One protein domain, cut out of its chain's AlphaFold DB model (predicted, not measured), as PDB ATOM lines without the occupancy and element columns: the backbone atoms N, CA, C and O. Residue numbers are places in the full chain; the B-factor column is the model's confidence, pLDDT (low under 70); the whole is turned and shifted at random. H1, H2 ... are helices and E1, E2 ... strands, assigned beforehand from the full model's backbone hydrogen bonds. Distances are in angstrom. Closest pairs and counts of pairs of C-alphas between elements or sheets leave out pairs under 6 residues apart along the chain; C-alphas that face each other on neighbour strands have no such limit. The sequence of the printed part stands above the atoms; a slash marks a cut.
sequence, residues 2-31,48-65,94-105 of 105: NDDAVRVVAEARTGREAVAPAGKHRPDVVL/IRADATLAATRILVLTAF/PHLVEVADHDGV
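Overview. This is residues 2 to 31, 48 to 65 and 94 to 105 of the 105 residues of the protein "Response regulator transcription factor" of Pseudoclavibacter endophyticus (UniProt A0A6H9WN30). Look for a strongly twisted wall of four strands with one helix, H1, packed over one face, on the side of E1 and E4. Two layers result, H1 and the sheet, while E3 makes the edge far from E1. The 60 printed residues, in class mixed helices and strands, hold E1, H1, E2, E3 and E4 along the chain; the mixed sheet runs E1, E4, E2, E3. The whole is compact, with a radius of gyration of the C-alphas of 11.5 A and spans of 32 by 30 by 19 A.

Arrangement. Begin at E1, residues 6 to 12, an edge strand antiparallel to E4, residues 97 to 102; N 9 and O 99 are 2.8 A apart. H1, residues 15 to 25, is on the sheet at a height of 7.8 A, over E1 and E4, and only just slantwise to the strands, at 32 degrees to E1 on the local plane. The closest C-alphas of E1 and H1, Ala 12 and Ala 18, are 5.1 A apart. In H1, 4 of 7 O i to N i+4 pairs are within hydrogen-bond range. Next find E2, residues 29 to 31, antiparallel to E4, with N 31 and O 98 at 2.8 A. E1, H1 and E2 form a split strand-helix-strand unit, two strands running the same way with E4 between them, and its crossover is right-handed. E3, residues 58 to 62, is parallel to E2, with N 30 and O 58 at 2.8 A; it is apart from E1.

Along the chain. Find C-alpha 6 at (29.567, 6.938, -32.569), where E1 begins its 16.9 A. H1 spans 15.9 A from C-alpha 15 at (9.840, 3.854, -39.002). E2 spans 6.5 A, E3 12.8 A, and E4 16.2 A, ending at C-alpha 102, (30.600, 1.976, -33.696).

Size, cuts and confidence. The C-alphas farthest apart, Asn 2 and Arg 16, are 33.7 A apart. Residues 32 to 47 and 66 to 93 are cut out, with C-alpha gaps of 11.7 A and 14.6 A. The links E1 to H1 and H1 to E2 are tight. The model's pLDDT is under 70 at residues 2 to 6, 63 to 65, 94 to 98 and 102 to 105.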
ATOM      1  N   ASN A   2      38.309   6.512 -23.421       43.97
ATOM      2  CA  ASN A   2      37.493   5.879 -24.456       43.97
ATOM      3  C   ASN A   2      36.955   6.971 -25.381       43.97
ATOM      4  O   ASN A   2      35.994   7.648 -25.021       43.97
ATOM      5  N   ASP A   3      37.607   7.155 -26.525       45.94
ATOM      6  CA  ASP A   3      37.065   7.894 -27.667       45.94
ATOM      7  C   ASP A   3      36.265   6.924 -28.552       45.94
ATOM      8  O   ASP A   3      36.560   6.732 -29.729       45.94
ATOM      9  N   ASP A   4      35.246   6.293 -27.964       58.81
ATOM     10  CA  ASP A   4      34.264   5.491 -28.697       58.81
ATOM     11  C   ASP A   4      33.340   6.459 -29.454       58.81
ATOM     12  O   ASP A   4      32.250   6.815 -28.997       58.81
ATOM     13  N   ALA A   5      33.827   6.985 -30.579       68.25
ATOM     14  CA  ALA A   5      33.074   7.910 -31.410       68.25
ATOM     15  C   ALA A   5      31.968   7.137 -32.139       68.25
ATOM     16  O   ALA A   5      32.231   6.273 -32.973       68.25
ATOM     17  N   VAL A   6      30.715   7.447 -31.819       69.81
ATOM     18  CA  VAL A   6      29.567   6.938 -32.569       69.81
ATOM     19  C   VAL A   6      29.417   7.775 -33.833       69.81
ATOM     20  O   VAL A   6      29.299   9.001 -33.759       69.81
ATOM     21  N   ARG A   7      29.404   7.123 -34.999       80.06
ATOM     22  CA  ARG A   7      29.213   7.793 -36.288       80.06
ATOM     23  C   ARG A   7      27.794   7.568 -36.785       80.06
ATOM     24  O   ARG A   7      27.388   6.434 -37.019       80.06
ATOM     25  N   VAL A   8      27.061   8.656 -37.009       85.56
ATOM     26  CA  VAL A   8      25.750   8.597 -37.670       85.56
ATOM     27  C   VAL A   8      25.969   8.310 -39.154       85.56
ATOM     28  O   VAL A   8      26.678   9.047 -39.842       85.56
ATOM     29  N   VAL A   9      25.400   7.209 -39.643       85.75
ATOM     30  CA  VAL A   9      25.550   6.747 -41.034       85.75
ATOM     31  C   VAL A   9      24.297   6.978 -41.867       85.75
ATOM     32  O   VAL A   9      24.393   7.048 -43.092       85.75
ATOM     33  N   ALA A  10      23.142   7.115 -41.214       85.06
ATOM     34  CA  ALA A  10      21.894   7.503 -41.848       85.06
ATOM     35  C   ALA A  10      20.889   8.053 -40.831       85.06
ATOM     36  O   ALA A  10      20.936   7.735 -39.643       85.06
ATOM     37  N   GLU A  11      19.948   8.829 -41.356       84.81
ATOM     38  CA  GLU A  11      18.808   9.385 -40.638       84.81
ATOM     39  C   GLU A  11      17.525   9.042 -41.404       84.81
ATOM     40  O   GLU A  11      17.517   9.027 -42.638       84.81
ATOM     41  N   ALA A  12      16.444   8.770 -40.681       83.44
ATOM     42  CA  ALA A  12      15.121   8.526 -41.248       83.44
ATOM     43  C   ALA A  12      14.054   9.284 -40.455       83.44
ATOM     44  O   ALA A  12      14.190   9.452 -39.244       83.44
ATOM     45  N   ARG A  13      12.996   9.745 -41.132       81.00
ATOM     46  CA  ARG A  13      11.926  10.535 -40.501       81.00
ATOM     47  C   ARG A  13      10.728   9.701 -40.061       81.00
ATOM     48  O   ARG A  13       9.869  10.189 -39.334       81.00
ATOM     49  N   THR A  14      10.660   8.452 -40.513       77.75
ATOM     50  CA  THR A  14       9.611   7.498 -40.146       77.75
ATOM     51  C   THR A  14      10.193   6.107 -39.906       77.75
ATOM     52  O   THR A  14      11.289   5.778 -40.372       77.75
ATOM     53  N   GLY A  15       9.440   5.245 -39.215       79.94
ATOM     54  CA  GLY A  15       9.840   3.854 -39.002       79.94
ATOM     55  C   GLY A  15      10.017   3.097 -40.319       79.94
ATOM     56  O   GLY A  15      10.967   2.333 -40.490       79.94
ATOM     57  N   ARG A  16       9.150   3.366 -41.297       83.19
ATOM     58  CA  ARG A  16       9.232   2.763 -42.626       83.19
ATOM     59  C   ARG A  16      10.475   3.210 -43.394       83.19
ATOM     60  O   ARG A  16      11.129   2.382 -44.028       83.19
ATOM     61  N   GLU A  17      10.814   4.498 -43.328       84.88
ATOM     62  CA  GLU A  17      12.016   5.038 -43.970       84.88
ATOM     63  C   GLU A  17      13.299   4.447 -43.393       84.88
ATOM     64  O   GLU A  17      14.275   4.331 -44.124       84.88
ATOM     65  N   ALA A  18      13.303   4.028 -42.126       83.56
ATOM     66  CA  ALA A  18      14.490   3.510 -41.454       83.56
ATOM     67  C   ALA A  18      14.979   2.148 -41.971       83.56
ATOM     68  O   ALA A  18      16.162   1.830 -41.845       83.56
ATOM     69  N   VAL A  19      14.104   1.338 -42.577       87.75
ATOM     70  CA  VAL A  19      14.442  -0.034 -42.997       87.75
ATOM     71  C   VAL A  19      15.461  -0.043 -44.142       87.75
ATOM     72  O   VAL A  19      16.449  -0.776 -44.099       87.75
ATOM     73  N   ALA A  20      15.259   0.800 -45.157       88.75
ATOM     74  CA  ALA A  20      16.145   0.881 -46.319       88.75
ATOM     75  C   ALA A  20      17.597   1.304 -45.979       88.75
ATOM     76  O   ALA A  20      18.528   0.609 -46.400       88.75
ATOM     77  N   PRO A  21      17.846   2.395 -45.227       86.75
ATOM     78  CA  PRO A  21      19.190   2.774 -44.820       86.75
ATOM     79  C   PRO A  21      19.800   1.777 -43.832       86.75
ATOM     80  O   PRO A  21      20.996   1.520 -43.940       86.75
ATOM     81  N   ALA A  22      19.018   1.165 -42.935       86.81
ATOM     82  CA  ALA A  22      19.529   0.114 -42.057       86.81
ATOM     83  C   ALA A  22      20.093  -1.062 -42.872       86.81
ATOM     84  O   ALA A  22      21.251  -1.426 -42.686       86.81
ATOM     85  N   GLY A  23      19.341  -1.574 -43.853       88.56
ATOM     86  CA  GLY A  23      19.808  -2.644 -44.747       88.56
ATOM     87  C   GLY A  23      21.028  -2.255 -45.592       88.56
ATOM     88  O   GLY A  23      21.935  -3.063 -45.798       88.56
ATOM     89  N   LYS A  24      21.084  -1.000 -46.057       89.56
ATOM     90  CA  LYS A  24      22.195  -0.479 -46.868       89.56
ATOM     91  C   LYS A  24      23.486  -0.312 -46.068       89.56
ATOM     92  O   LYS A  24      24.557  -0.633 -46.578       89.56
ATOM     93  N   HIS A  25      23.392   0.246 -44.864       87.56
ATOM     94  CA  HIS A  25      24.553   0.636 -44.067       87.56
ATOM     95  C   HIS A  25      24.991  -0.427 -43.063       87.56
ATOM     96  O   HIS A  25      26.136  -0.373 -42.632       87.56
ATOM     97  N   ARG A  26      24.121  -1.391 -42.729       88.69
ATOM     98  CA  ARG A  26      24.388  -2.478 -41.772       88.69
ATOM     99  C   ARG A  26      25.026  -1.981 -40.469       88.69
ATOM    100  O   ARG A  26      26.122  -2.406 -40.122       88.69
ATOM    101  N   PRO A  27      24.350  -1.059 -39.774       86.25
ATOM    102  CA  PRO A  27      24.846  -0.476 -38.533       86.25
ATOM    103  C   PRO A  27      25.005  -1.507 -37.414       86.25
ATOM    104  O   PRO A  27      24.247  -2.480 -37.339       86.25
ATOM    105  N   ASP A  28      25.874  -1.209 -36.455       84.50
ATOM    106  CA  ASP A  28      25.891  -1.919 -35.176       84.50
ATOM    107  C   ASP A  28      24.698  -1.552 -34.300       84.50
ATOM    108  O   ASP A  28      24.216  -2.388 -33.530       84.50
ATOM    109  N   VAL A  29      24.228  -0.301 -34.391       85.88
ATOM    110  CA  VAL A  29      23.162   0.230 -33.544       85.88
ATOM    111  C   VAL A  29      22.148   1.036 -34.355       85.88
ATOM    112  O   VAL A  29      22.491   1.929 -35.123       85.88
ATOM    113  N   VAL A  30      20.864   0.762 -34.140       87.38
ATOM    114  CA  VAL A  30      19.744   1.581 -34.618       87.38
ATOM    115  C   VAL A  30      19.052   2.207 -33.420       87.38
ATOM    116  O   VAL A  30      18.633   1.493 -32.510       87.38
ATOM    117  N   LEU A  31      18.898   3.526 -33.434       86.38
ATOM    118  CA  LEU A  31      18.149   4.278 -32.440       86.38
ATOM    119  C   LEU A  31      16.729   4.536 -32.952       86.38
ATOM    120  O   LEU A  31      16.532   5.349 -33.849       86.38
ATOM    121  N   ILE A  48      13.537  -4.661 -39.487       86.94
ATOM    122  CA  ILE A  48      14.994  -4.693 -39.300       86.94
ATOM    123  C   ILE A  48      15.435  -6.031 -38.691       86.94
ATOM    124  O   ILE A  48      16.403  -6.624 -39.152       86.94
ATOM    125  N   ARG A  49      14.706  -6.558 -37.697       87.31
ATOM    126  CA  ARG A  49      15.001  -7.871 -37.089       87.31
ATOM    127  C   ARG A  49      14.748  -9.061 -38.012       87.31
ATOM    128  O   ARG A  49      15.344 -10.112 -37.799       87.31
ATOM    129  N   ALA A  50      13.832  -8.932 -38.967       89.44
ATOM    130  CA  ALA A  50      13.526  -9.988 -39.926       89.44
ATOM    131  C   ALA A  50      14.602 -10.117 -41.017       89.44
ATOM    132  O   ALA A  50      14.704 -11.170 -41.650       89.44
ATOM    133  N   ASP A  51      15.414  -9.079 -41.233       89.06
ATOM    134  CA  ASP A  51      16.523  -9.111 -42.180       89.06
ATOM    135  C   ASP A  51      17.731  -9.853 -41.581       89.06
ATOM    136  O   ASP A  51      18.421  -9.369 -40.683       89.06
ATOM    137  N   ALA A  52      18.027 -11.040 -42.120       87.06
ATOM    138  CA  ALA A  52      19.163 -11.855 -41.693       87.06
ATOM    139  C   ALA A  52      20.522 -11.155 -41.889       87.06
ATOM    140  O   ALA A  52      21.488 -11.483 -41.199       87.06
ATOM    141  N   THR A  53      20.615 -10.183 -42.802       86.31
ATOM    142  CA  THR A  53      21.838  -9.396 -43.015       86.31
ATOM    143  C   THR A  53      22.087  -8.365 -41.913       86.31
ATOM    144  O   THR A  53      23.208  -7.874 -41.791       86.31
ATOM    145  N   LEU A  54      21.077  -8.097 -41.078       87.12
ATOM    146  CA  LEU A  54      21.119  -7.202 -39.920       87.12
ATOM    147  C   LEU A  54      21.092  -7.968 -38.590       87.12
ATOM    148  O   LEU A  54      20.839  -7.387 -37.539       87.12
ATOM    149  N   ALA A  55      21.394  -9.269 -38.593       85.69
ATOM    150  CA  ALA A  55      21.393 -10.084 -37.374       85.69
ATOM    151  C   ALA A  55      22.365  -9.576 -36.285       85.69
ATOM    152  O   ALA A  55      22.152  -9.838 -35.102       85.69
ATOM    153  N   ALA A  56      23.421  -8.856 -36.679       85.56
ATOM    154  CA  ALA A  56      24.375  -8.225 -35.764       85.56
ATOM    155  C   ALA A  56      23.919  -6.841 -35.257       85.56
ATOM    156  O   ALA A  56      24.436  -6.356 -34.249       85.56
ATOM    157  N   THR A  57      22.940  -6.219 -35.922       86.81
ATOM    158  CA  THR A  57      22.430  -4.888 -35.592       86.81
ATOM    159  C   THR A  57      21.621  -4.924 -34.298       86.81
ATOM    160  O   THR A  57      20.642  -5.660 -34.153       86.81
ATOM    161  N   ARG A  58      21.994  -4.074 -33.342       86.25
ATOM    162  CA  ARG A  58      21.274  -3.873 -32.082       86.25
ATOM    163  C   ARG A  58      20.289  -2.723 -32.240       86.25
ATOM    164  O   ARG A  58      20.627  -1.679 -32.776       86.25
ATOM    165  N   ILE A  59      19.070  -2.888 -31.738       86.00
ATOM    166  CA  ILE A  59      18.047  -1.838 -31.795       86.00
ATOM    167  C   ILE A  59      17.871  -1.276 -30.389       86.00
ATOM    168  O   ILE A  59      17.416  -1.985 -29.489       86.00
ATOM    169  N   LEU A  60      18.247  -0.013 -30.205       85.19
ATOM    170  CA  LEU A  60      17.988   0.752 -28.998       85.19
ATOM    171  C   LEU A  60      16.709   1.554 -29.202       85.19
ATOM    172  O   LEU A  60      16.620   2.424 -30.062       85.19
ATOM    173  N   VAL A  61      15.707   1.248 -28.395       80.62
ATOM    174  CA  VAL A  61      14.407   1.892 -28.496       80.62
ATOM    175  C   VAL A  61      14.355   3.090 -27.554       80.62
ATOM    176  O   VAL A  61      14.458   2.932 -26.337       80.62
ATOM    177  N   LEU A  62      14.158   4.286 -28.105       71.31
ATOM    178  CA  LEU A  62      13.854   5.482 -27.335       71.31
ATOM    179  C   LEU A  62      12.370   5.478 -26.981       71.31
ATOM    180  O   LEU A  62      11.508   5.852 -27.773       71.31
ATOM    181  N   THR A  63      12.063   5.083 -25.751       56.53
ATOM    182  CA  THR A  63      10.803   5.469 -25.126       56.53
ATOM    183  C   THR A  63      11.074   6.722 -24.309       56.53
ATOM    184  O   THR A  63      11.820   6.719 -23.330       56.53
ATOM    185  N   ALA A  64      10.496   7.848 -24.716       52.50
ATOM    186  CA  ALA A  64      10.465   8.999 -23.834       52.50
ATOM    187  C   ALA A  64       9.528   8.666 -22.667       52.50
ATOM    188  O   ALA A  64       8.313   8.858 -22.758       52.50
ATOM    189  N   PHE A  65      10.096   8.191 -21.558       40.53
ATOM    190  CA  PHE A  65       9.472   8.317 -20.248       40.53
ATOM    191  C   PHE A  65       9.487   9.808 -19.893       40.53
ATOM    192  O   PHE A  65      10.363  10.322 -19.199       40.53
ATOM    193  N   PRO A  94       9.677  15.867 -34.332       46.97
ATOM    194  CA  PRO A  94       9.768  14.837 -33.280       46.97
ATOM    195  C   PRO A  94       9.989  13.361 -33.696       46.97
ATOM    196  O   PRO A  94       9.721  12.473 -32.889       46.97
ATOM    197  N   HIS A  95      10.496  13.061 -34.892       51.72
ATOM    198  CA  HIS A  95      10.557  11.715 -35.471       51.72
ATOM    199  C   HIS A  95      11.878  11.509 -36.222       51.72
ATOM    200  O   HIS A  95      11.919  11.622 -37.440       51.72
ATOM    201  N   LEU A  96      12.979  11.256 -35.510       53.53
ATOM    202  CA  LEU A  96      14.272  10.963 -36.137       53.53
ATOM    203  C   LEU A  96      14.760   9.588 -35.685       53.53
ATOM    204  O   LEU A  96      14.976   9.357 -34.496       53.53
ATOM    205  N   VAL A  97      14.920   8.678 -36.640       60.84
ATOM    206  CA  VAL A  97      15.619   7.407 -36.462       60.84
ATOM    207  C   VAL A  97      17.068   7.628 -36.861       60.84
ATOM    208  O   VAL A  97      17.344   7.978 -38.007       60.84
ATOM    209  N   GLU A  98      17.986   7.413 -35.926       67.88
ATOM    210  CA  GLU A  98      19.421   7.541 -36.171       67.88
ATOM    211  C   GLU A  98      20.041   6.156 -36.287       67.88
ATOM    212  O   GLU A  98      19.831   5.265 -35.460       67.88
ATOM    213  N   VAL A  99      20.814   5.971 -37.344       71.88
ATOM    214  CA  VAL A  99      21.507   4.728 -37.620       71.88
ATOM    215  C   VAL A  99      22.986   4.963 -37.370       71.88
ATOM    216  O   VAL A  99      23.583   5.852 -37.976       71.88
ATOM    217  N   ALA A 100      23.558   4.196 -36.451       75.25
ATOM    218  CA  ALA A 100      24.867   4.445 -35.880       75.25
ATOM    219  C   ALA A 100      25.796   3.241 -36.043       75.25
ATOM    220  O   ALA A 100      25.425   2.091 -35.809       75.25
ATOM    221  N   ASP A 101      27.026   3.546 -36.422       72.50
ATOM    222  CA  ASP A 101      28.126   2.599 -36.537       72.50
ATOM    223  C   ASP A 101      29.133   2.896 -35.422       72.50
ATOM    224  O   ASP A 101      29.442   4.070 -35.159       72.50
ATOM    225  N   HIS A 102      29.575   1.855 -34.721       69.00
ATOM    226  CA  HIS A 102      30.600   1.976 -33.696       69.00
ATOM    227  C   HIS A 102      31.896   1.441 -34.287       69.00
ATOM    228  O   HIS A 102      31.964   0.284 -34.682       69.00
ATOM    229  N   ASP A 103      32.931   2.282 -34.344       55.56
ATOM    230  CA  ASP A 103      34.254   1.842 -34.784       55.56
ATOM    231  C   ASP A 103      34.740   0.744 -33.821       55.56
ATOM    232  O   ASP A 103      35.067   1.006 -32.662       55.56
ATOM    233  N   GLY A 104      34.629  -0.505 -34.273       50.50
ATOM    234  CA  GLY A 104      34.751  -1.684 -33.430       50.50
ATOM    235  C   GLY A 104      36.159  -1.854 -32.872       50.50
ATOM    236  O   GLY A 104      37.119  -2.012 -33.629       50.50
ATOM    237  N   VAL A 105      36.248  -1.896 -31.541       39.38
ATOM    238  CA  VAL A 105      37.374  -2.478 -30.796       39.38
ATOM    239  C   VAL A 105      36.989  -3.865 -30.297       39.38
ATOM    240  O   VAL A 105      35.875  -4.008 -29.741       39.38
TER     241      VAL A 105